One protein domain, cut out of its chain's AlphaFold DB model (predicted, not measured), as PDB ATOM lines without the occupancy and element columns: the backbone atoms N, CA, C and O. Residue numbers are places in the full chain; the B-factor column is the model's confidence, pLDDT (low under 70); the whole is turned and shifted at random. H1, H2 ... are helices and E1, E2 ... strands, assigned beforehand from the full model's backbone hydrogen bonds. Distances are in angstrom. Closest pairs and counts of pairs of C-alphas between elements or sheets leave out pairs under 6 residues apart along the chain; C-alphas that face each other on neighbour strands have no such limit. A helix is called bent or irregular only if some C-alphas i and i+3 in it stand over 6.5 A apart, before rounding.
ATOM      1  N   ILE A 205      59.417  36.987 -39.838       65.25
ATOM      2  CA  ILE A 205      58.649  36.615 -38.642       65.25
ATOM      3  C   ILE A 205      57.530  35.631 -38.985       65.25
ATOM      4  O   ILE A 205      57.270  34.692 -38.233       65.25
ATOM      5  N   LEU A 206      56.873  35.815 -40.132       65.38
ATOM      6  CA  LEU A 206      55.789  34.942 -40.572       65.38
ATOM      7  C   LEU A 206      56.341  33.782 -41.405       65.38
ATOM      8  O   LEU A 206      56.450  33.855 -42.626       65.38
ATOM      9  N   ALA A 207      56.661  32.672 -40.740       65.44
ATOM     10  CA  ALA A 207      56.957  31.425 -41.435       65.44
ATOM     11  C   ALA A 207      55.680  30.884 -42.106       65.44
ATOM     12  O   ALA A 207      54.724  30.508 -41.426       65.44
ATOM     13  N   PHE A 208      55.670  30.810 -43.440       69.25
ATOM     14  CA  PHE A 208      54.545  30.260 -44.215       69.25
ATOM     15  C   PHE A 208      54.353  28.749 -44.017       69.25
ATOM     16  O   PHE A 208      53.277  28.213 -44.285       69.25
ATOM     17  N   THR A 209      55.382  28.067 -43.507       75.19
ATOM     18  CA  THR A 209      55.354  26.644 -43.173       75.19
ATOM     19  C   THR A 209      55.864  26.407 -41.752       75.19
ATOM     20  O   THR A 209      56.875  26.973 -41.337       75.19
ATOM     21  N   LYS A 210      55.178  25.543 -40.994       85.56
ATOM     22  CA  LYS A 210      55.649  25.031 -39.695       85.56
ATOM     23  C   LYS A 210      55.542  23.501 -39.669       85.56
ATOM     24  O   LYS A 210      54.631  22.944 -40.281       85.56
ATOM     25  N   PRO A 211      56.458  22.783 -38.998       87.69
ATOM     26  CA  PRO A 211      56.388  21.327 -38.913       87.69
ATOM     27  C   PRO A 211      55.236  20.887 -38.000       87.69
ATOM     28  O   PRO A 211      55.067  21.422 -36.906       87.69
ATOM     29  N   CYS A 212      54.482  19.861 -38.404       89.19
ATOM     30  CA  CYS A 212      53.488  19.229 -37.535       89.19
ATOM     31  C   CYS A 212      54.155  18.733 -36.234       89.19
ATOM     32  O   CYS A 212      55.155  18.013 -36.314       89.19
ATOM     33  N   PRO A 213      53.613  19.030 -35.040       91.62
ATOM     34  CA  PRO A 213      54.242  18.638 -33.776       91.62
ATOM     35  C   PRO A 213      54.293  17.114 -33.580       91.62
ATOM     36  O   PRO A 213      55.194  16.615 -32.912       91.62
ATOM     37  N   GLN A 214      53.382  16.363 -34.215       91.44
ATOM     38  CA  GLN A 214      53.330  14.902 -34.111       91.44
ATOM     39  C   GLN A 214      54.196  14.189 -35.160       91.44
ATOM     40  O   GLN A 214      54.951  13.288 -34.816       91.44
ATOM     41  N   CYS A 215      54.087  14.556 -36.444       93.31
ATOM     42  CA  CYS A 215      54.758  13.825 -37.532       93.31
ATOM     43  C   CYS A 215      55.869  14.610 -38.239       93.31
ATOM     44  O   CYS A 215      56.467  14.095 -39.180       93.31
ATOM     45  N   ARG A 216      56.128  15.858 -37.826       91.31
ATOM     46  CA  ARG A 216      57.139  16.779 -38.377       91.31
ATOM     47  C   ARG A 216      56.990  17.142 -39.856       91.31
ATOM     48  O   ARG A 216      57.774  17.955 -40.338       91.31
ATOM     49  N   LEU A 250      44.435  25.347 -23.131       71.75
ATOM     50  CA  LEU A 250      43.836  26.352 -22.245       71.75
ATOM     51  C   LEU A 250      44.162  27.785 -22.687       71.75
ATOM     52  O   LEU A 250      43.251  28.578 -22.911       71.75
ATOM     53  N   SER A 251      45.449  28.110 -22.833       79.94
ATOM     54  CA  SER A 251      45.922  29.451 -23.193       79.94
ATOM     55  C   SER A 251      47.362  29.404 -23.702       79.94
ATOM     56  O   SER A 251      48.201  28.724 -23.113       79.94
ATOM     57  N   CYS A 252      47.673  30.182 -24.739       83.56
ATOM     58  CA  CYS A 252      49.051  30.424 -25.185       83.56
ATOM     59  C   CYS A 252      49.331  31.907 -25.439       83.56
ATOM     60  O   CYS A 252      50.206  32.238 -26.236       83.56
ATOM     61  N   ASN A 253      48.549  32.806 -24.852       87.81
ATOM     62  CA  ASN A 253      48.695  34.240 -25.060       87.81
ATOM     63  C   ASN A 253      49.880  34.880 -24.300       87.81
ATOM     64  O   ASN A 253      50.523  35.735 -24.917       87.81
ATOM     65  N   PRO A 254      50.272  34.454 -23.075       87.75
ATOM     66  CA  PRO A 254      51.397  35.068 -22.367       87.75
ATOM     67  C   PRO A 254      52.726  34.824 -23.082       87.75
ATOM     68  O   PRO A 254      52.969  33.727 -23.600       87.75
ATOM     69  N   TYR A 255      53.608  35.823 -23.078       84.62
ATOM     70  CA  TYR A 255      54.997  35.641 -23.499       84.62
ATOM     71  C   TYR A 255      55.864  35.273 -22.294       84.62
ATOM     72  O   TYR A 255      56.002  36.048 -21.351       84.62
ATOM     73  N   LEU A 256      56.486  34.096 -22.336       80.44
ATOM     74  CA  LEU A 256      57.397  33.645 -21.287       80.44
ATOM     75  C   LEU A 256      58.835  33.994 -21.672       80.44
ATOM     76  O   LEU A 256      59.443  33.329 -22.511       80.44
ATOM     77  N   GLU A 257      59.384  35.037 -21.054       74.06
ATOM     78  CA  GLU A 257      60.775  35.424 -21.277       74.06
ATOM     79  C   GLU A 257      61.748  34.438 -20.608       74.06
ATOM     80  O   GLU A 257      61.522  33.959 -19.491       74.06
ATOM     81  N   GLU A 264      74.392  40.399 -24.207       75.88
ATOM     82  CA  GLU A 264      73.729  41.326 -25.140       75.88
ATOM     83  C   GLU A 264      73.070  40.599 -26.322       75.88
ATOM     84  O   GLU A 264      71.977  40.948 -26.763       75.88
ATOM     85  N   ARG A 265      73.678  39.496 -26.770       76.38
ATOM     86  CA  ARG A 265      73.113  38.632 -27.808       76.38
ATOM     87  C   ARG A 265      71.821  37.940 -27.366       76.38
ATOM     88  O   ARG A 265      70.921  37.764 -28.185       76.38
ATOM     89  N   GLU A 266      71.728  37.513 -26.110       76.56
ATOM     90  CA  GLU A 266      70.501  36.933 -25.551       76.56
ATOM     91  C   GLU A 266      69.423  37.997 -25.354       76.56
ATOM     92  O   GLU A 266      68.273  37.733 -25.687       76.56
ATOM     93  N   MET A 267      69.794  39.213 -24.931       74.75
ATOM     94  CA  MET A 267      68.870  40.354 -24.872       74.75
ATOM     95  C   MET A 267      68.260  40.652 -26.247       74.75
ATOM     96  O   MET A 267      67.038  40.712 -26.377       74.75
ATOM     97  N   ALA A 268      69.088  40.742 -27.292       74.31
ATOM     98  CA  ALA A 268      68.620  40.965 -28.660       74.31
ATOM     99  C   ALA A 268      67.710  39.827 -29.165       74.31
ATOM    100  O   ALA A 268      66.684  40.079 -29.797       74.31
ATOM    101  N   ARG A 269      68.040  38.564 -28.852       77.56
ATOM    102  CA  ARG A 269      67.188  37.411 -29.195       77.56
ATOM    103  C   ARG A 269      65.849  37.443 -28.470       77.56
ATOM    104  O   ARG A 269      64.833  37.201 -29.110       77.56
ATOM    105  N   ASN A 270      65.838  37.733 -27.171       78.56
ATOM    106  CA  ASN A 270      64.609  37.815 -26.386       78.56
ATOM    107  C   ASN A 270      63.717  38.962 -26.867       78.56
ATOM    108  O   ASN A 270      62.506  38.783 -26.977       78.56
ATOM    109  N   TYR A 271      64.308  40.108 -27.212       80.88
ATOM    110  CA  TYR A 271      63.591  41.224 -27.825       80.88
ATOM    111  C   TYR A 271      62.915  40.809 -29.144       80.88
ATOM    112  O   TYR A 271      61.710  41.021 -29.305       80.88
ATOM    113  N   LEU A 272      63.649  40.152 -30.053       82.38
ATOM    114  CA  LEU A 272      63.104  39.680 -31.333       82.38
ATOM    115  C   LEU A 272      62.039  38.593 -31.149       82.38
ATOM    116  O   LEU A 272      60.998  38.640 -31.798       82.38
ATOM    117  N   ALA A 273      62.267  37.632 -30.252       83.81
ATOM    118  CA  ALA A 273      61.320  36.558 -29.962       83.81
ATOM    119  C   ALA A 273      60.013  37.095 -29.364       83.81
ATOM    120  O   ALA A 273      58.929  36.655 -29.748       83.81
ATOM    121  N   ARG A 274      60.104  38.099 -28.483       87.19
ATOM    122  CA  ARG A 274      58.942  38.803 -27.939       87.19
ATOM    123  C   ARG A 274      58.173  39.509 -29.042       87.19
ATOM    124  O   ARG A 274      56.970  39.308 -29.165       87.19
ATOM    125  N   TYR A 275      58.852  40.307 -29.866       88.69
ATOM    126  CA  TYR A 275      58.186  40.985 -30.974       88.69
ATOM    127  C   TYR A 275      57.505  39.984 -31.918       88.69
ATOM    128  O   TYR A 275      56.323  40.137 -32.209       88.69
ATOM    129  N   ALA A 276      58.197  38.905 -32.295       87.44
ATOM    130  CA  ALA A 276      57.641  37.839 -33.122       87.44
ATOM    131  C   ALA A 276      56.386  37.195 -32.503       87.44
ATOM    132  O   ALA A 276      55.400  36.978 -33.206       87.44
ATOM    133  N   HIS A 277      56.389  36.943 -31.189       88.88
ATOM    134  CA  HIS A 277      55.246  36.383 -30.458       88.88
ATOM    135  C   HIS A 277      53.990  37.248 -30.588       88.88
ATOM    136  O   HIS A 277      52.916  36.729 -30.906       88.88
ATOM    137  N   TYR A 278      54.116  38.552 -30.344       92.38
ATOM    138  CA  TYR A 278      52.987  39.481 -30.421       92.38
ATOM    139  C   TYR A 278      52.583  39.765 -31.872       92.38
ATOM    140  O   TYR A 278      51.393  39.759 -32.190       92.38
ATOM    141  N   TYR A 279      53.559  39.923 -32.770       91.00
ATOM    142  CA  TYR A 279      53.315  40.185 -34.186       91.00
ATOM    143  C   TYR A 279      52.570  39.035 -34.868       91.00
ATOM    144  O   TYR A 279      51.571  39.272 -35.544       91.00
ATOM    145  N   GLU A 280      52.989  37.780 -34.657       87.94
ATOM    146  CA  GLU A 280      52.328  36.626 -35.278       87.94
ATOM    147  C   GLU A 280      50.849  36.525 -34.864       87.94
ATOM    148  O   GLU A 280      49.990  36.177 -35.683       87.94
ATOM    149  N   ARG A 281      50.528  36.866 -33.612       91.50
ATOM    150  CA  ARG A 281      49.157  36.832 -33.081       91.50
ATOM    151  C   ARG A 281      48.314  38.005 -33.564       91.50
ATOM    152  O   ARG A 281      47.165  37.789 -33.956       91.50
ATOM    153  N   TRP A 282      48.886  39.208 -33.608       93.31
ATOM    154  CA  TRP A 282      48.261  40.375 -34.235       93.31
ATOM    155  C   TRP A 282      47.925  40.080 -35.705       93.31
ATOM    156  O   TRP A 282      46.763  40.157 -36.111       93.31
ATOM    157  N   ALA A 283      48.911  39.627 -36.484       89.81
ATOM    158  CA  ALA A 283      48.753  39.329 -37.904       89.81
ATOM    159  C   ALA A 283      47.755  38.186 -38.142       89.81
ATOM    160  O   ALA A 283      46.904  38.277 -39.024       89.81
ATOM    161  N   THR A 284      47.804  37.121 -37.334       88.06
ATOM    162  CA  THR A 284      46.878  35.985 -37.469       88.06
ATOM    163  C   THR A 284      45.432  36.381 -37.193       88.06
ATOM    164  O   THR A 284      44.543  35.917 -37.912       88.06
ATOM    165  N   ASN A 285      45.174  37.238 -36.202       92.31
ATOM    166  CA  ASN A 285      43.819  37.716 -35.934       92.31
ATOM    167  C   ASN A 285      43.294  38.597 -37.072       92.31
ATOM    168  O   ASN A 285      42.177  38.367 -37.527       92.31
ATOM    169  N   ARG A 286      44.116  39.505 -37.614       90.56
ATOM    170  CA  ARG A 286      43.743  40.326 -38.782       90.56
ATOM    171  C   ARG A 286      43.439  39.497 -40.020       90.56
ATOM    172  O   ARG A 286      42.455  39.737 -40.709       90.56
ATOM    173  N   GLU A 287      44.279  38.511 -40.299       87.75
ATOM    174  CA  GLU A 287      44.109  37.639 -41.458       87.75
ATOM    175  C   GLU A 287      42.831  36.796 -41.301       87.75
ATOM    176  O   GLU A 287      42.021  36.690 -42.215       87.75
ATOM    177  N   SER A 288      42.584  36.267 -40.098       88.62
ATOM    178  CA  SER A 288      41.354  35.517 -39.800       88.62
ATOM    179  C   SER A 288      40.096  36.391 -39.852       88.62
ATOM    180  O   SER A 288      39.056  35.916 -40.290       88.62
ATOM    181  N   MET A 289      40.192  37.667 -39.468       90.19
ATOM    182  CA  MET A 289      39.112  38.648 -39.597       90.19
ATOM    183  C   MET A 289      38.735  38.889 -41.061       90.19
ATOM    184  O   MET A 289      37.562  38.797 -41.403       90.19
ATOM    185  N   LYS A 290      39.717  39.134 -41.940       87.00
ATOM    186  CA  LYS A 290      39.470  39.327 -43.381       87.00
ATOM    187  C   LYS A 290      38.748  38.135 -44.001       87.00
ATOM    188  O   LYS A 290      37.831  38.317 -44.794       87.00
ATOM    189  N   ARG A 291      39.130  36.918 -43.607       84.19
ATOM    190  CA  ARG A 291      38.460  35.695 -44.068       84.19
ATOM    191  C   ARG A 291      37.038  35.569 -43.535       84.19
ATOM    192  O   ARG A 291      36.160  35.195 -44.297       84.19
ATOM    193  N   ALA A 292      36.804  35.904 -42.268       86.50
ATOM    194  CA  ALA A 292      35.457  35.921 -41.703       86.50
ATOM    195  C   ALA A 292      34.549  36.945 -42.413       86.50
ATOM    196  O   ALA A 292      33.392  36.637 -42.664       86.50
ATOM    197  N   ILE A 293      35.082  38.109 -42.812       83.69
ATOM    198  CA  ILE A 293      34.358  39.095 -43.634       83.69
ATOM    199  C   ILE A 293      34.034  38.526 -45.020       83.69
ATOM    200  O   ILE A 293      32.894  38.612 -45.449       83.69
ATOM    201  N   ALA A 294      34.998  37.911 -45.712       81.81
ATOM    202  CA  ALA A 294      34.749  37.314 -47.031       81.81
ATOM    203  C   ALA A 294      33.736  36.155 -46.975       81.81
ATOM    204  O   ALA A 294      33.010  35.901 -47.924       81.81
ATOM    205  N   ARG A 295      33.672  35.449 -45.844       75.62
ATOM    206  CA  ARG A 295      32.718  34.358 -45.615       75.62
ATOM    207  C   ARG A 295      31.331  34.837 -45.194       75.62
ATOM    208  O   ARG A 295      30.378  34.075 -45.247       75.62
ATOM    209  N   PHE A 296      31.223  36.104 -44.808       65.75
ATOM    210  CA  PHE A 296      29.957  36.779 -44.548       65.75
ATOM    211  C   PHE A 296      29.128  36.995 -45.836       65.75
ATOM    212  O   PHE A 296      28.028  37.535 -45.764       65.75
ATOM    213  N   GLU A 297      29.630  36.582 -47.008       59.19
ATOM    214  CA  GLU A 297      28.909  36.627 -48.283       59.19
ATOM    215  C   GLU A 297      27.713  35.648 -48.310       59.19
ATOM    216  O   GLU A 297      27.772  34.529 -47.799       59.19
ATOM    217  N   ASP A 298      26.607  36.089 -48.922       65.50
ATOM    218  CA  ASP A 298      25.244  35.519 -48.871       65.50
ATOM    219  C   ASP A 298      25.093  34.028 -49.256       65.50
ATOM    220  O   ASP A 298      24.022  33.438 -49.067       65.50
ATOM    221  N   GLU A 299      26.130  33.400 -49.808       75.50
ATOM    222  CA  GLU A 299      26.069  32.058 -50.389       75.50
ATOM    223  C   GLU A 299      25.854  30.963 -49.329       75.50
ATOM    224  O   GLU A 299      24.939  30.152 -49.482       75.50
ATOM    225  N   GLU A 300      26.601  30.965 -48.212       81.19
ATOM    226  CA  GLU A 300      26.436  29.948 -47.153       81.19
ATOM    227  C   GLU A 300      25.045  30.033 -46.501       81.19
ATOM    228  O   GLU A 300      24.421  29.004 -46.240       81.19
ATOM    229  N   MET A 301      24.515  31.243 -46.287       82.88
ATOM    230  CA  MET A 301      23.158  31.432 -45.753       82.88
ATOM    231  C   MET A 301      22.081  30.959 -46.724       82.88
ATOM    232  O   MET A 301      21.115  30.320 -46.306       82.88
ATOM    233  N   SER A 302      22.243  31.262 -48.013       85.94
ATOM    234  CA  SER A 302      21.297  30.844 -49.049       85.94
ATOM    235  C   SER A 302      21.266  29.322 -49.173       85.94
ATOM    236  O   SER A 302      20.189  28.726 -49.165       85.94
ATOM    237  N   ILE A 303      22.437  28.677 -49.201       88.94
ATOM    238  CA  ILE A 303      22.559  27.213 -49.207       88.94
ATOM    239  C   ILE A 303      21.919  26.623 -47.951       88.94
ATOM    240  O   ILE A 303      21.107  25.704 -48.055       88.94
ATOM    241  N   LEU A 304      22.234  27.160 -46.770       89.50
ATOM    242  CA  LEU A 304      21.701  26.648 -45.510       89.50
ATOM    243  C   LEU A 304      20.169  26.724 -45.461       89.50
ATOM    244  O   LEU A 304      19.526  25.756 -45.060       89.50
ATOM    245  N   GLY A 305      19.585  27.842 -45.904       90.44
ATOM    246  CA  GLY A 305      18.133  28.019 -45.971       90.44
ATOM    247  C   GLY A 305      17.460  27.028 -46.913       90.44
ATOM    248  O   GLY A 305      16.432  26.453 -46.562       90.44
ATOM    249  N   LEU A 306      18.076  26.758 -48.067       91.31
ATOM    250  CA  LEU A 306      17.580  25.770 -49.025       91.31
ATOM    251  C   LEU A 306      17.686  24.335 -48.487       91.31
ATOM    252  O   LEU A 306      16.712  23.589 -48.546       91.31
ATOM    253  N   VAL A 307      18.844  23.938 -47.952       93.25
ATOM    254  CA  VAL A 307      19.106  22.553 -47.512       93.25
ATOM    255  C   VAL A 307      18.320  22.198 -46.248       93.25
ATOM    256  O   VAL A 307      17.827  21.074 -46.124       93.25
ATOM    257  N   GLN A 308      18.185  23.143 -45.313       93.38
ATOM    258  CA  GLN A 308      17.469  22.936 -44.047       93.38
ATOM    259  C   GLN A 308      15.993  23.369 -44.102       93.38
ATOM    260  O   GLN A 308      15.297  23.264 -43.090       93.38
ATOM    261  N   GLU A 309      15.512  23.841 -45.259       91.94
ATOM    262  CA  GLU A 309      14.150  24.362 -45.470       91.94
ATOM    263  C   GLU A 309      13.771  25.449 -44.446       91.94
ATOM    264  O   GLU A 309      12.720  25.401 -43.810       91.94
ATOM    265  N   GLN A 310      14.665  26.424 -44.255       90.38
ATOM    266  CA  GLN A 310      14.495  27.515 -43.295       90.38
ATOM    267  C   GLN A 310      14.355  28.867 -44.001       90.38
ATOM    268  O   GLN A 310      15.131  29.166 -44.912       90.38
ATOM    269  N   PRO A 311      13.426  29.734 -43.561       89.44
ATOM    270  CA  PRO A 311      13.340  31.093 -44.078       89.44
ATOM    271  C   PRO A 311      14.536  31.931 -43.609       89.44
ATOM    272  O   PRO A 311      15.067  31.729 -42.514       89.44
ATOM    273  N   ARG A 312      14.926  32.933 -44.410       83.56
ATOM    274  CA  ARG A 312      16.103  33.788 -44.161       83.56
ATOM    275  C   ARG A 312      16.105  34.422 -42.763       83.56
ATOM    276  O   ARG A 312      17.140  34.419 -42.102       83.56
ATOM    277  N   GLY A 313      14.948  34.872 -42.267       84.00
ATOM    278  CA  GLY A 313      14.820  35.444 -40.918       84.00
ATOM    279  C   GLY A 313      15.228  34.481 -39.792       84.00
ATOM    280  O   GLY A 313      15.818  34.896 -38.795       84.00
ATOM    281  N   GLN A 314      15.029  33.171 -39.973       86.69
ATOM    282  CA  GLN A 314      15.446  32.164 -38.991       86.69
ATOM    283  C   GLN A 314      16.955  31.882 -39.000       86.69
ATOM    284  O   GLN A 314      17.442  31.223 -38.082       86.69
ATOM    285  N   LEU A 315      17.706  32.408 -39.975       89.12
ATOM    286  CA  LEU A 315      19.159  32.241 -40.108       89.12
ATOM    287  C   LEU A 315      19.970  33.425 -39.561       89.12
ATOM    288  O   LEU A 315      21.200  33.376 -39.562       89.12
ATOM    289  N   ARG A 316      19.309  34.459 -39.016       88.38
ATOM    290  CA  ARG A 316      19.965  35.656 -38.452       88.38
ATOM    291  C   ARG A 316      21.027  35.323 -37.396       88.38
ATOM    292  O   ARG A 316      22.038  36.011 -37.298       88.38
ATOM    293  N   PHE A 317      20.855  34.222 -36.660       92.38
ATOM    294  CA  PHE A 317      21.829  33.753 -35.667       92.38
ATOM    295  C   PHE A 317      23.226  33.487 -36.254       92.38
ATOM    296  O   PHE A 317      24.222  33.667 -35.551       92.38
ATOM    297  N   LEU A 318      23.312  33.077 -37.526       91.62
ATOM    298  CA  LEU A 318      24.580  32.844 -38.214       91.62
ATOM    299  C   LEU A 318      25.269  34.170 -38.554       91.62
ATOM    300  O   LEU A 318      26.473  34.307 -38.338       91.62
ATOM    301  N   MET A 319      24.501  35.169 -39.005       87.62
ATOM    302  CA  MET A 319      25.014  36.523 -39.241       87.62
ATOM    303  C   MET A 319      25.556  37.132 -37.950       87.62
ATOM    304  O   MET A 319      26.679  37.631 -37.928       87.62
ATOM    305  N   GLU A 320      24.791  37.038 -36.861       91.12
ATOM    306  CA  GLU A 320      25.200  37.546 -35.551       91.12
ATOM    307  C   GLU A 320      26.488  36.866 -35.055       91.12
ATOM    308  O   GLU A 320      27.369  37.531 -34.507       91.12
ATOM    309  N   ALA A 321      26.634  35.555 -35.281       93.81
ATOM    310  CA  ALA A 321      27.846  34.819 -34.935       93.81
ATOM    311  C   ALA A 321      29.065  35.287 -35.745       93.81
ATOM    312  O   ALA A 321      30.115  35.554 -35.161       93.81
ATOM    313  N   TRP A 322      28.941  35.432 -37.068       92.25
ATOM    314  CA  TRP A 322      30.047  35.886 -37.916       92.25
ATOM    315  C   TRP A 322      30.426  37.346 -37.672       92.25
ATOM    316  O   TRP A 322      31.616  37.641 -37.556       92.25
ATOM    317  N   GLN A 323      29.452  38.244 -37.501       90.50
ATOM    318  CA  GLN A 323      29.704  39.630 -37.089       90.50
ATOM    319  C   GLN A 323      30.480  39.670 -35.773       90.50
ATOM    320  O   GLN A 323      31.496  40.363 -35.672       90.50
ATOM    321  N   ARG A 324      30.064  38.857 -34.791       94.38
ATOM    322  CA  ARG A 324      30.779  38.748 -33.520       94.38
ATOM    323  C   ARG A 324      32.200  38.231 -33.707       94.38
ATOM    324  O   ARG A 324      33.122  38.773 -33.110       94.38
ATOM    325  N   ILE A 325      32.407  37.210 -34.542       94.25
ATOM    326  CA  ILE A 325      33.748  36.692 -34.839       94.25
ATOM    327  C   ILE A 325      34.633  37.802 -35.420       94.25
ATOM    328  O   ILE A 325      35.758  37.972 -34.953       94.25
ATOM    329  N   VAL A 326      34.141  38.568 -36.397       91.88
ATOM    330  CA  VAL A 326      34.882  39.677 -37.022       91.88
ATOM    331  C   VAL A 326      35.296  40.719 -35.979       91.88
ATOM    332  O   VAL A 326      36.480  41.052 -35.880       91.88
ATOM    333  N   GLU A 327      34.355  41.175 -35.152       92.44
ATOM    334  CA  GLU A 327      34.608  42.160 -34.096       92.44
ATOM    335  C   GLU A 327      35.633  41.656 -33.067       92.44
ATOM    336  O   GLU A 327      36.630  42.321 -32.778       92.44
ATOM    337  N   CYS A 328      35.449  40.434 -32.572       95.94
ATOM    338  CA  CYS A 328      36.348  39.813 -31.606       95.94
ATOM    339  C   CYS A 328      37.773  39.632 -32.157       95.94
ATOM    340  O   CYS A 328      38.752  39.823 -31.433       95.94
ATOM    341  N   ARG A 329      37.924  39.297 -33.447       95.25
ATOM    342  CA  ARG A 329      39.244  39.209 -34.097       95.25
ATOM    343  C   ARG A 329      39.930  40.571 -34.167       95.25
ATOM    344  O   ARG A 329      41.128  40.643 -33.890       95.25
ATOM    345  N   LYS A 330      39.184  41.633 -34.488       94.00
ATOM    346  CA  LYS A 330      39.683  43.017 -34.485       94.00
ATOM    347  C   LYS A 330      40.208  43.399 -33.101       94.00
ATOM    348  O   LYS A 330      41.364  43.803 -32.974       94.00
ATOM    349  N   ILE A 331      39.388  43.199 -32.064       95.44
ATOM    350  CA  ILE A 331      39.753  43.512 -30.677       95.44
ATOM    351  C   ILE A 331      40.999  42.721 -30.268       95.44
ATOM    352  O   ILE A 331      41.961  43.313 -29.787       95.44
ATOM    353  N   LEU A 332      41.047  41.403 -30.520       96.31
ATOM    354  CA  LEU A 332      42.223  40.599 -30.173       96.31
ATOM    355  C   LEU A 332      43.489  41.086 -30.864       96.31
ATOM    356  O   LEU A 332      44.520  41.172 -30.200       96.31
ATOM    357  N   ALA A 333      43.428  41.422 -32.156       95.44
ATOM    358  CA  ALA A 333      44.582  41.968 -32.858       95.44
ATOM    359  C   ALA A 333      45.138  43.180 -32.098       95.44
ATOM    360  O   ALA A 333      46.302  43.169 -31.701       95.44
ATOM    361  N   TRP A 334      44.295  44.165 -31.789       96.00
ATOM    362  CA  TRP A 334      44.731  45.353 -31.059       96.00
ATOM    363  C   TRP A 334      45.167  45.063 -29.622       96.00
ATOM    364  O   TRP A 334      46.174  45.618 -29.183       96.00
ATOM    365  N   THR A 335      44.537  44.121 -28.916       96.25
ATOM    366  CA  THR A 335      45.010  43.722 -27.579       96.25
ATOM    367  C   THR A 335      46.409  43.106 -27.608       96.25
ATOM    368  O   THR A 335      47.160  43.274 -26.657       96.25
ATOM    369  N   TYR A 336      46.819  42.441 -28.692       96.06
ATOM    370  CA  TYR A 336      48.196  41.960 -28.824       96.06
ATOM    371  C   TYR A 336      49.197  43.096 -29.053       96.06
ATOM    372  O   TYR A 336      50.292  43.055 -28.494       96.06
ATOM    373  N   ALA A 337      48.822  44.136 -29.801       95.06
ATOM    374  CA  ALA A 337      49.639  45.345 -29.904       95.06
ATOM    375  C   ALA A 337      49.781  46.038 -28.535       95.06
ATOM    376  O   ALA A 337      50.888  46.387 -28.130       95.06
ATOM    377  N   PHE A 338      48.679  46.157 -27.789       94.44
ATOM    378  CA  PHE A 338      48.668  46.690 -26.426       94.44
ATOM    379  C   PHE A 338      49.528  45.857 -25.464       94.44
ATOM    380  O   PHE A 338      50.419  46.393 -24.807       94.44
ATOM    381  N   GLY A 339      49.334  44.535 -25.439       93.56
ATOM    382  CA  GLY A 339      50.068  43.611 -24.571       93.56
ATOM    383  C   GLY A 339      51.582  43.638 -24.791       93.56
ATOM    384  O   GLY A 339      52.347  43.503 -23.834       93.56
ATOM    385  N   TYR A 340      52.042  43.887 -26.024       92.69
ATOM    386  CA  TYR A 340      53.468  44.079 -26.296       92.69
ATOM    387  C   TYR A 340      54.037  45.248 -25.488       92.69
ATOM    388  O   TYR A 340      55.058  45.087 -24.824       92.69
ATOM    389  N   PHE A 341      53.373  46.405 -25.514       91.31
ATOM    390  CA  PHE A 341      53.856  47.585 -24.799       91.31
ATOM    391  C   PHE A 341      53.638  47.473 -23.288       91.31
ATOM    392  O   PHE A 341      54.554  47.815 -22.539       91.31
ATOM    393  N   LEU A 342      52.519  46.885 -22.851       88.62
ATOM    394  CA  LEU A 342      52.233  46.605 -21.439       88.62
ATOM    395  C   LEU A 342      53.314  45.718 -20.794       88.62
ATOM    396  O   LEU A 342      53.768  45.973 -19.685       88.62
ATOM    397  N   THR A 343      53.782  44.690 -21.508       82.38
ATOM    398  CA  THR A 343      54.842  43.790 -21.009       82.38
ATOM    399  C   THR A 343      56.257  44.352 -21.158       82.38
ATOM    400  O   THR A 343      57.226  43.715 -20.743       82.38
ATOM    401  N   THR A 344      56.409  45.530 -21.767       78.75
ATOM    402  CA  THR A 344      57.691  46.256 -21.841       78.75
ATOM    403  C   THR A 344      57.776  47.431 -20.875       78.75
ATOM    404  O   THR A 344      58.874  47.932 -20.647       78.75
ATOM    405  N   SER A 345      56.646  47.880 -20.330       74.88
ATOM    406  CA  SER A 345      56.596  48.921 -19.307       74.88
ATOM    407  C   SER A 345      56.916  48.377 -17.917       74.88
ATOM    408  O   SER A 345      56.701  47.198 -17.641       74.88
ATOM    409  N   ASP A 346      57.331  49.265 -17.013       73.06
ATOM    410  CA  ASP A 346      57.495  48.993 -15.574       73.06
ATOM    411  C   ASP A 346      56.137  48.866 -14.838       73.06
ATOM    412  O   ASP A 346      55.992  49.281 -13.687       73.06
ATOM    413  N   GLU A 347      55.107  48.361 -15.521       74.69
ATOM    414  CA  GLU A 347      53.755  48.237 -14.979       74.69
ATOM    415  C   GLU A 347      53.624  47.112 -13.945       74.69
ATOM    416  O   GLU A 347      54.442  46.195 -13.850       74.69
ATOM    417  N   ASP A 348      52.557  47.203 -13.149       79.81
ATOM    418  CA  ASP A 348      52.250  46.257 -12.084       79.81
ATOM    419  C   ASP A 348      52.072  44.834 -12.646       79.81
ATOM    420  O   ASP A 348      51.231  44.571 -13.512       79.81
ATOM    421  N   ALA A 349      52.854  43.892 -12.115       85.06
ATOM    422  CA  ALA A 349      52.813  42.490 -12.509       85.06
ATOM    423  C   ALA A 349      51.416  41.869 -12.349       85.06
ATOM    424  O   ALA A 349      51.075  40.939 -13.082       85.06
ATOM    425  N   ASP A 350      50.601  42.357 -11.412       86.50
ATOM    426  CA  ASP A 350      49.240  41.861 -11.222       86.50
ATOM    427  C   ASP A 350      48.272  42.398 -12.287       86.50
ATOM    428  O   ASP A 350      47.386  41.658 -12.723       86.50
ATOM    429  N   LYS A 351      48.501  43.611 -12.815       86.69
ATOM    430  CA  LYS A 351      47.772  44.121 -13.991       86.69
ATOM    431  C   LYS A 351      48.086  43.315 -15.241       86.69
ATOM    432  O   LYS A 351      47.167  42.935 -15.961       86.69
ATOM    433  N   ILE A 352      49.364  42.994 -15.464       88.81
ATOM    434  CA  ILE A 352      49.788  42.155 -16.595       88.81
ATOM    435  C   ILE A 352      49.096  40.789 -16.525       88.81
ATOM    436  O   ILE A 352      48.485  40.363 -17.503       88.81
ATOM    437  N   LYS A 353      49.111  40.130 -15.358       90.12
ATOM    438  CA  LYS A 353      48.434  38.835 -15.174       90.12
ATOM    439  C   LYS A 353      46.926  38.926 -15.397       90.12
ATOM    440  O   LYS A 353      46.357  38.021 -16.004       90.12
ATOM    441  N   LEU A 354      46.274  39.978 -14.897       91.75
ATOM    442  CA  LEU A 354      44.838  40.180 -15.091       91.75
ATOM    443  C   LEU A 354      44.506  40.377 -16.574       91.75
ATOM    444  O   LEU A 354      43.606  39.717 -17.090       91.75
ATOM    445  N   PHE A 355      45.264  41.227 -17.268       93.31
ATOM    446  CA  PHE A 355      45.134  41.430 -18.707       93.31
ATOM    447  C   PHE A 355      45.307  40.116 -19.478       93.31
ATOM    448  O   PHE A 355      44.438  39.745 -20.268       93.31
ATOM    449  N   GLU A 356      46.387  39.376 -19.221       93.31
ATOM    450  CA  GLU A 356      46.659  38.097 -19.880       93.31
ATOM    451  C   GLU A 356      45.566  37.059 -19.591       93.31
ATOM    452  O   GLU A 356      45.177  36.302 -20.482       93.31
ATOM    453  N   PHE A 357      45.026  37.031 -18.373       93.38
ATOM    454  CA  PHE A 357      43.916  36.153 -18.018       93.38
ATOM    455  C   PHE A 357      42.651  36.478 -18.825       93.38
ATOM    456  O   PHE A 357      42.067  35.580 -19.438       93.38
ATOM    457  N   LEU A 358      42.252  37.753 -18.876       95.12
ATOM    458  CA  LEU A 358      41.064  38.200 -19.611       95.12
ATOM    459  C   LEU A 358      41.223  37.997 -21.121       95.12
ATOM    460  O   LEU A 358      40.320  37.469 -21.773       95.12
ATOM    461  N   GLN A 359      42.393  38.332 -21.672       95.75
ATOM    462  CA  GLN A 359      42.717  38.088 -23.076       95.75
ATOM    463  C   GLN A 359      42.650  36.592 -23.410       95.75
ATOM    464  O   GLN A 359      42.079  36.214 -24.433       95.75
ATOM    465  N   GLY A 360      43.174  35.728 -22.535       94.38
ATOM    466  CA  GLY A 360      43.122  34.277 -22.707       94.38
ATOM    467  C   GLY A 360      41.691  33.725 -22.701       94.38
ATOM    468  O   GLY A 360      41.358  32.871 -23.529       94.38
ATOM    469  N   GLN A 361      40.820  34.236 -21.823       94.62
ATOM    470  CA  GLN A 361      39.396  33.874 -21.807       94.62
ATOM    471  C   GLN A 361      38.680  34.301 -23.092       94.62
ATOM    472  O   GLN A 361      37.987  33.481 -23.703       94.62
ATOM    473  N   ALA A 362      38.884  35.548 -23.523       96.06
ATOM    474  CA  ALA A 362      38.316  36.089 -24.754       96.06
ATOM    475  C   ALA A 362      38.761  35.281 -25.981       96.06
ATOM    476  O   ALA A 362      37.931  34.848 -26.781       96.06
ATOM    477  N   GLU A 363      40.056  34.983 -26.089       94.62
ATOM    478  CA  GLU A 363      40.590  34.179 -27.185       94.62
ATOM    479  C   GLU A 363      40.044  32.746 -27.170       94.62
ATOM    480  O   GLU A 363      39.660  32.223 -28.211       94.62
ATOM    481  N   SER A 364      39.965  32.098 -26.007       91.44
ATOM    482  CA  SER A 364      39.400  30.747 -25.904       91.44
ATOM    483  C   SER A 364      37.918  30.709 -26.297       91.44
ATOM    484  O   SER A 364      37.491  29.816 -27.035       91.44
ATOM    485  N   GLY A 365      37.136  31.702 -25.858       94.31
ATOM    486  CA  GLY A 365      35.736  31.866 -26.255       94.31
ATOM    487  C   GLY A 365      35.577  32.031 -27.765       94.31
ATOM    488  O   GLY A 365      34.830  31.272 -28.385       94.31
ATOM    489  N   LEU A 366      36.354  32.943 -28.359       95.44
ATOM    490  CA  LEU A 366      36.314  33.220 -29.794       95.44
ATOM    491  C   LEU A 366      36.620  31.987 -30.639       95.44
ATOM    492  O   LEU A 366      35.947  31.747 -31.635       95.44
ATOM    493  N   GLU A 367      37.625  31.197 -30.274       91.88
ATOM    494  CA  GLU A 367      37.984  30.029 -31.083       91.88
ATOM    495  C   GLU A 367      36.936  28.926 -30.992       91.88
ATOM    496  O   GLU A 367      36.685  28.252 -31.981       91.88
ATOM    497  N   ARG A 368      36.264  28.770 -29.845       92.88
ATOM    498  CA  ARG A 368      35.130  27.842 -29.725       92.88
ATOM    499  C   ARG A 368      33.943  28.286 -30.575       92.88
ATOM    500  O   ARG A 368      33.293  27.443 -31.185       92.88
ATOM    501  N   LEU A 369      33.656  29.589 -30.592       95.12
ATOM    502  CA  LEU A 369      32.626  30.170 -31.449       95.12
ATOM    503  C   LEU A 369      32.975  29.972 -32.929       95.12
ATOM    504  O   LEU A 369      32.149  29.476 -33.690       95.12
ATOM    505  N   HIS A 370      34.207  30.298 -33.315       92.44
ATOM    506  CA  HIS A 370      34.674  30.180 -34.690       92.44
ATOM    507  C   HIS A 370      34.691  28.725 -35.170       92.44
ATOM    508  O   HIS A 370      34.163  28.449 -36.240       92.44
ATOM    509  N   ASP A 371      35.203  27.786 -34.365       90.31
ATOM    510  CA  ASP A 371      35.170  26.352 -34.681       90.31
ATOM    511  C   ASP A 371      33.723  25.860 -34.882       90.31
ATOM    512  O   ASP A 371      33.463  25.074 -35.789       90.31
ATOM    513  N   CYS A 372      32.765  26.328 -34.072       93.69
ATOM    514  CA  CYS A 372      31.353  25.965 -34.225       93.69
ATOM    515  C   CYS A 372      30.753  26.538 -35.522       93.69
ATOM    516  O   CYS A 372      30.138  25.797 -36.287       93.69
ATOM    517  N   ALA A 373      30.990  27.822 -35.806       91.81
ATOM    518  CA  ALA A 373      30.507  28.487 -37.018       91.81
ATOM    519  C   ALA A 373      31.143  27.935 -38.308       91.81
ATOM    520  O   ALA A 373      30.502  27.927 -39.351       91.81
ATOM    521  N   GLU A 374      32.393  27.464 -38.250       88.06
ATOM    522  CA  GLU A 374      33.121  26.975 -39.424       88.06
ATOM    523  C   GLU A 374      33.005  25.459 -39.629       88.06
ATOM    524  O   GLU A 374      32.802  25.015 -40.757       88.06
ATOM    525  N   GLU A 375      33.227  24.648 -38.593       88.00
ATOM    526  CA  GLU A 375      33.363  23.193 -38.736       88.00
ATOM    527  C   GLU A 375      32.054  22.463 -38.462       88.00
ATOM    528  O   GLU A 375      31.698  21.553 -39.209       88.00
ATOM    529  N   GLU A 376      31.329  22.857 -37.416       93.25
ATOM    530  CA  GLU A 376      30.065  22.203 -37.060       93.25
ATOM    531  C   GLU A 376      28.912  22.605 -37.986       93.25
ATOM    532  O   GLU A 376      27.933  21.873 -38.074       93.25
ATOM    533  N   LEU A 377      29.048  23.716 -38.719       92.00
ATOM    534  CA  LEU A 377      28.090  24.147 -39.737       92.00
ATOM    535  C   LEU A 377      28.107  23.255 -40.993       92.00
ATOM    536  O   LEU A 377      27.060  23.025 -41.594       92.00
ATOM    537  N   LYS A 378      29.274  22.732 -41.399       91.19
ATOM    538  CA  LYS A 378      29.448  22.038 -42.695       91.19
ATOM    539  C   LYS A 378      28.465  20.894 -42.945       91.19
ATOM    540  O   LYS A 378      27.909  20.856 -44.040       91.19
ATOM    541  N   PRO A 379      28.190  19.990 -41.982       94.00
ATOM    542  CA  PRO A 379      27.233  18.913 -42.206       94.00
ATOM    543  C   PRO A 379      25.838  19.420 -42.593       94.00
ATOM    544  O   PRO A 379      25.178  18.773 -43.400       94.00
ATOM    545  N   PHE A 380      25.424  20.583 -42.074       93.75
ATOM    546  CA  PHE A 380      24.145  21.228 -42.392       93.75
ATOM    547  C   PHE A 380      24.151  21.960 -43.743       93.75
ATOM    548  O   PHE A 380      23.088  22.228 -44.300       93.75
ATOM    549  N   LEU A 381      25.323  22.286 -44.292       91.38
ATOM    550  CA  LEU A 381      25.445  22.811 -45.656       91.38
ATOM    551  C   LEU A 381      25.401  21.685 -46.693       91.38
ATOM    552  O   LEU A 381      24.873  21.862 -47.784       91.38
ATOM    553  N   GLU A 382      25.965  20.526 -46.356       92.81
ATOM    554  CA  GLU A 382      26.099  19.394 -47.278       92.81
ATOM    555  C   GLU A 382      24.866  18.484 -47.284       92.81
ATOM    556  O   GLU A 382      24.540  17.890 -48.311       92.81
ATOM    557  N   ASN A 383      24.188  18.343 -46.141       93.19
ATOM    558  CA  ASN A 383      23.109  17.380 -45.960       93.19
ATOM    559  C   ASN A 383      21.939  17.988 -45.188       93.19
ATOM    560  O   ASN A 383      22.115  18.724 -44.215       93.19
ATOM    561  N   ARG A 384      20.720  17.584 -45.556       92.81
ATOM    562  CA  ARG A 384      19.541  17.827 -44.727       92.81
ATOM    563  C   ARG A 384      19.604  16.925 -43.496       92.81
ATOM    564  O   ARG A 384      19.542  15.701 -43.624       92.81
ATOM    565  N   LEU A 385      19.726  17.531 -42.319       93.44
ATOM    566  CA  LEU A 385      19.792  16.822 -41.043       93.44
ATOM    567  C   LEU A 385      18.448  16.920 -40.303       93.44
ATOM    568  O   LEU A 385      17.598  17.737 -40.666       93.44
ATOM    569  N   PRO A 386      18.202  16.073 -39.287       95.19
ATOM    570  CA  PRO A 386      16.979  16.154 -38.498       95.19
ATOM    571  C   PRO A 386      16.798  17.544 -37.878       95.19
ATOM    572  O   PRO A 386      17.734  18.099 -37.308       95.19
ATOM    573  N   ALA A 387      15.569  18.072 -37.911       92.00
ATOM    574  CA  ALA A 387      15.263  19.420 -37.418       92.00
ATOM    575  C   ALA A 387      15.746  19.657 -35.976       92.00
ATOM    576  O   ALA A 387      16.237  20.732 -35.654       92.00
ATOM    577  N   ARG A 388      15.676  18.628 -35.122       95.31
ATOM    578  CA  ARG A 388      16.194  18.683 -33.750       95.31
ATOM    579  C   ARG A 388      17.700  18.962 -33.694       95.31
ATOM    580  O   ARG A 388      18.114  19.788 -32.895       95.31
ATOM    581  N   GLU A 389      18.503  18.315 -34.538       95.69
ATOM    582  CA  GLU A 389      19.956  18.535 -34.570       95.69
ATOM    583  C   GLU A 389      20.295  19.949 -35.052       95.69
ATOM    584  O   GLU A 389      21.214  20.580 -34.531       95.69
ATOM    585  N   PHE A 390      19.522  20.475 -36.008       94.44
ATOM    586  CA  PHE A 390      19.675  21.854 -36.469       94.44
ATOM    587  C   PHE A 390      19.287  22.874 -35.385       94.44
ATOM    588  O   PHE A 390      19.995  23.862 -35.191       94.44
ATOM    589  N   ILE A 391      18.208  22.618 -34.635       94.44
ATOM    590  CA  ILE A 391      17.813  23.432 -33.474       94.44
ATOM    591  C   ILE A 391      18.918  23.409 -32.408       94.44
ATOM    592  O   ILE A 391      19.347  24.471 -31.962       94.44
ATOM    593  N   ASP A 392      19.444  22.228 -32.067       96.50
ATOM    594  CA  ASP A 392      20.534  22.079 -31.095       96.50
ATOM    595  C   ASP A 392      21.799  22.844 -31.546       96.50
ATOM    596  O   ASP A 392      22.460  23.506 -30.738       96.50
ATOM    597  N   PHE A 393      22.131  22.798 -32.842       96.44
ATOM    598  CA  PHE A 393      23.225  23.579 -33.430       96.44
ATOM    599  C   PHE A 393      22.981  25.087 -33.313       96.44
ATOM    600  O   PHE A 393      23.855  25.813 -32.834       96.44
ATOM    601  N   ARG A 394      21.787  25.558 -33.694       95.75
ATOM    602  CA  ARG A 394      21.392  26.969 -33.597       95.75
ATOM    603  C   ARG A 394      21.515  27.481 -32.164       95.75
ATOM    604  O   ARG A 394      22.175  28.492 -31.931       95.75
ATOM    605  N   GLU A 395      20.945  26.767 -31.194       96.94
ATOM    606  CA  GLU A 395      21.023  27.131 -29.776       96.94
ATOM    607  C   GLU A 395      22.468  27.151 -29.270       96.94
ATOM    608  O   GLU A 395      22.882  28.072 -28.553       96.94
ATOM    609  N   LYS A 396      23.269  26.155 -29.665       98.06
ATOM    610  CA  LYS A 396      24.685  26.092 -29.306       98.06
ATOM    611  C   LYS A 396      25.455  27.289 -29.860       98.06
ATOM    612  O   LYS A 396      26.215  27.886 -29.091       98.06
ATOM    613  N   LEU A 397      25.264  27.634 -31.134       97.25
ATOM    614  CA  LEU A 397      25.952  28.747 -31.782       97.25
ATOM    615  C   LEU A 397      25.555  30.078 -31.137       97.25
ATOM    616  O   LEU A 397      26.432  30.804 -30.673       97.25
ATOM    617  N   SER A 398      24.256  30.346 -30.976       97.19
ATOM    618  CA  SER A 398      23.758  31.552 -30.297       97.19
ATOM    619  C   SER A 398      24.301  31.686 -28.871       97.19
ATOM    620  O   SER A 398      24.743  32.762 -28.462       97.19
ATOM    621  N   ARG A 399      24.342  30.586 -28.106       97.94
ATOM    622  CA  ARG A 399      24.927  30.586 -26.759       97.94
ATOM    623  C   ARG A 399      26.423  30.902 -26.787       97.94
ATOM    624  O   ARG A 399      26.891  31.646 -25.927       97.94
ATOM    625  N   LEU A 400      27.184  30.331 -27.723       98.06
ATOM    626  CA  LEU A 400      28.616  30.618 -27.867       98.06
ATOM    627  C   LEU A 400      28.865  32.077 -28.261       98.06
ATOM    628  O   LEU A 400      29.799  32.673 -27.725       98.06
ATOM    629  N   THR A 401      28.011  32.659 -29.104       97.62
ATOM    630  CA  THR A 401      28.050  34.083 -29.461       97.62
ATOM    631  C   THR A 401      27.905  34.955 -28.213       97.62
ATOM    632  O   THR A 401      28.804  35.737 -27.913       97.62
ATOM    633  N   GLY A 402      26.857  34.740 -27.407       97.06
ATOM    634  CA  GLY A 402      26.624  35.528 -26.185       97.06
ATOM    635  C   GLY A 402      27.606  35.246 -25.035       97.06
ATOM    636  O   GLY A 402      27.820  36.076 -24.153       97.06
ATOM    637  N   VAL A 403      28.228  34.063 -24.982       96.56
ATOM    638  CA  VAL A 403      29.335  33.801 -24.040       96.56
ATOM    639  C   VAL A 403      30.602  34.534 -24.477       96.56
ATOM    640  O   VAL A 403      31.269  35.129 -23.635       96.56
ATOM    641  N   THR A 404      30.918  34.507 -25.772       97.38
ATOM    642  CA  THR A 404      32.087  35.199 -26.331       97.38
ATOM    643  C   THR A 404      31.976  36.703 -26.125       97.38
ATOM    644  O   THR A 404      32.916  37.291 -25.607       97.38
ATOM    645  N   GLU A 405      30.819  37.297 -26.424       95.88
ATOM    646  CA  GLU A 405      30.514  38.707 -26.136       95.88
ATOM    647  C   GLU A 405      30.910  39.102 -24.711       95.88
ATOM    648  O   GLU A 405      31.763  39.962 -24.529       95.88
ATOM    649  N   ARG A 406      30.422  38.373 -23.703       96.25
ATOM    650  CA  ARG A 406      30.727  38.668 -22.294       96.25
ATOM    651  C   ARG A 406      32.217  38.614 -21.957       96.25
ATOM    652  O   ARG A 406      32.673  39.375 -21.109       96.25
ATOM    653  N   PHE A 407      32.985  37.710 -22.571       96.88
ATOM    654  CA  PHE A 407      34.435  37.687 -22.357       96.88
ATOM    655  C   PHE A 407      35.119  38.922 -22.948       96.88
ATOM    656  O   PHE A 407      36.039  39.456 -22.328       96.88
ATOM    657  N   PHE A 408      34.666  39.384 -24.114       96.94
ATOM    658  CA  PHE A 408      35.188  40.594 -24.740       96.94
ATOM    659  C   PHE A 408      34.751  41.858 -24.006       96.94
ATOM    660  O   PHE A 408      35.603  42.707 -23.776       96.94
ATOM    661  N   ASP A 409      33.503  41.954 -23.551       93.88
ATOM    662  CA  ASP A 409      33.020  43.094 -22.763       93.88
ATOM    663  C   ASP A 409      33.849  43.286 -21.492       93.88
ATOM    664  O   ASP A 409      34.241  44.406 -21.163       93.88
ATOM    665  N   ASN A 410      34.176  42.191 -20.796       93.75
ATOM    666  CA  ASN A 410      35.043  42.233 -19.618       93.75
ATOM    667  C   ASN A 410      36.454  42.731 -19.969       93.75
ATOM    668  O   ASN A 410      37.002  43.574 -19.265       93.75
ATOM    669  N   LEU A 411      37.040  42.226 -21.061       94.94
ATOM    670  CA  LEU A 411      38.365  42.645 -21.523       94.94
ATOM    671  C   LEU A 411      38.384  44.126 -21.931       94.94
ATOM    672  O   LEU A 411      39.283  44.859 -21.526       94.94
ATOM    673  N   VAL A 412      37.390  44.564 -22.705       92.94
ATOM    674  CA  VAL A 412      37.213  45.950 -23.160       92.94
ATOM    675  C   VAL A 412      37.043  46.888 -21.973       92.94
ATOM    676  O   VAL A 412      37.767  47.872 -21.874       92.94
ATOM    677  N   THR A 413      36.157  46.540 -21.038       91.19
ATOM    678  CA  THR A 413      35.909  47.327 -19.824       91.19
ATOM    679  C   THR A 413      37.208  47.554 -19.049       91.19
ATOM    680  O   THR A 413      37.547  48.685 -18.708       91.19
ATOM    681  N   GLU A 414      37.979  46.501 -18.782       89.88
ATOM    682  CA  GLU A 414      39.217  46.637 -18.007       89.88
ATOM    683  C   GLU A 414      40.301  47.443 -18.743       89.88
ATOM    684  O   GLU A 414      41.032  48.205 -18.101       89.88
ATOM    685  N   LEU A 415      40.355  47.351 -20.079       88.69
ATOM    686  CA  LEU A 415      41.230  48.178 -20.918       88.69
ATOM    687  C   LEU A 415      40.847  49.664 -20.860       88.69
ATOM    688  O   LEU A 415      41.728  50.510 -20.731       88.69
ATOM    689  N   GLU A 416      39.554  49.993 -20.881       86.31
ATOM    690  CA  GLU A 416      39.072  51.379 -20.784       86.31
ATOM    691  C   GLU A 416      39.305  52.001 -19.397       86.31
ATOM    692  O   GLU A 416      39.595  53.194 -19.285       86.31
ATOM    693  N   TYR A 417      39.185  51.209 -18.326       82.19
ATOM    694  CA  TYR A 417      39.320  51.692 -16.943       82.19
ATOM    695  C   TYR A 417      40.725  51.509 -16.338       82.19
ATOM    696  O   TYR A 417      40.931  51.854 -15.167       82.19
ATOM    697  N   GLY A 418      41.691  51.008 -17.117       74.75
ATOM    698  CA  GLY A 418      43.111  50.955 -16.753       74.75
ATOM    699  C   GLY A 418      43.475  49.915 -15.686       74.75
ATOM    700  O   GLY A 418      44.410  50.144 -14.907       74.75
TER     701      GLY A 418
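Overview. This is residues 205 to 216, 250 to 257 and 264 to 418 of the 431 residues of the protein "Zinc finger, C6HC-type" of Corchorus olitorius (UniProt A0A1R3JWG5). Three long helices, H3, H4 and H6, form an up-and-down bundle, and a fourth, H1, runs along the side of H3, with its first residues, 264 to 269, sticking out. The short helices H2 and H5 pack together at one end, while the piece 208 to 216, with strand E1, is detached from the body. The printed part has 175 residues with one named strand and six named helices, in the order E1, H1, H2, H3, H4, H5, H6; the class is mostly helix. It is only just loose, close to compact, with a radius of gyration of the C-alphas of 19.1 A, and only just elongated, spanning 65 by 42 by 26 A.

Arrangement. E1, residues 209 to 211, pairs with no named strand and is apart from the six helices. H1, residues 264 to 295, touches the hub H3, residues 312 to 342, at a shallow tilt of 15 degrees, opposite ways; their closest C-alphas, those of Trp 282 and Ala 333, are 4.2 A apart. H2, residues 299 to 307, forms a helical hairpin with H3, touching its residues 312 to 318 alone, at a steep tilt of 36 degrees, only just beyond shallow; the closest C-alphas, those of Gly 305 and Arg 312, are 6.4 A apart. H2 also touches H5, residues 378 to 382, with the closest C-alphas, those of Leu 304 and Leu 381, 5.4 A apart. H3 and H4, residues 349 to 376, form another helical hairpin at a shallow tilt of 30 degrees, closest at C-alphas Ile 325 and His 370, 6.6 A. H6, residues 387 to 417, touches H4 at a shallow tilt of 22 degrees, opposite ways, closest at C-alphas Ala 362 and Phe 407, 4.8 A. H6 runs the same way as H3 at a shallow tilt of 31 degrees and touches it with residues 394 to 408 alone, closest at C-alphas Ala 321 and Thr 401, 5.5 A. H1 and H4 are near each other; H1 and H6 are apart. Every O i to N i+4 pair is within hydrogen-bond range in H2, H4, H5 and H6, against 27 of 28 in H1 and 22 of 27 in H3.

Along the chain. H1 runs 46.4 A from C-alpha 264 at (73.729, 41.326, -25.140). H3, 44.6 A, is irregular, with C-alphas 314 and 317 7.4 A apart, and has a kink of 26 degrees near residue 319. H4 measures 39.1 A, and H6, 45.2 A, ends with C-alpha 417 at (39.320, 51.692, -16.943).

Size, cuts and confidence. The farthest C-alphas, those of Glu 264 and Glu 309, are 65.2 A apart. Residues 217 to 249 and 258 to 263 are not printed, with C-alpha gaps of 23.0 A and 14.7 A. Of the links printed whole, H3 to H4 is short and the others are tight. Confidence is under 70 at residues 205 to 208 and 296 to 298.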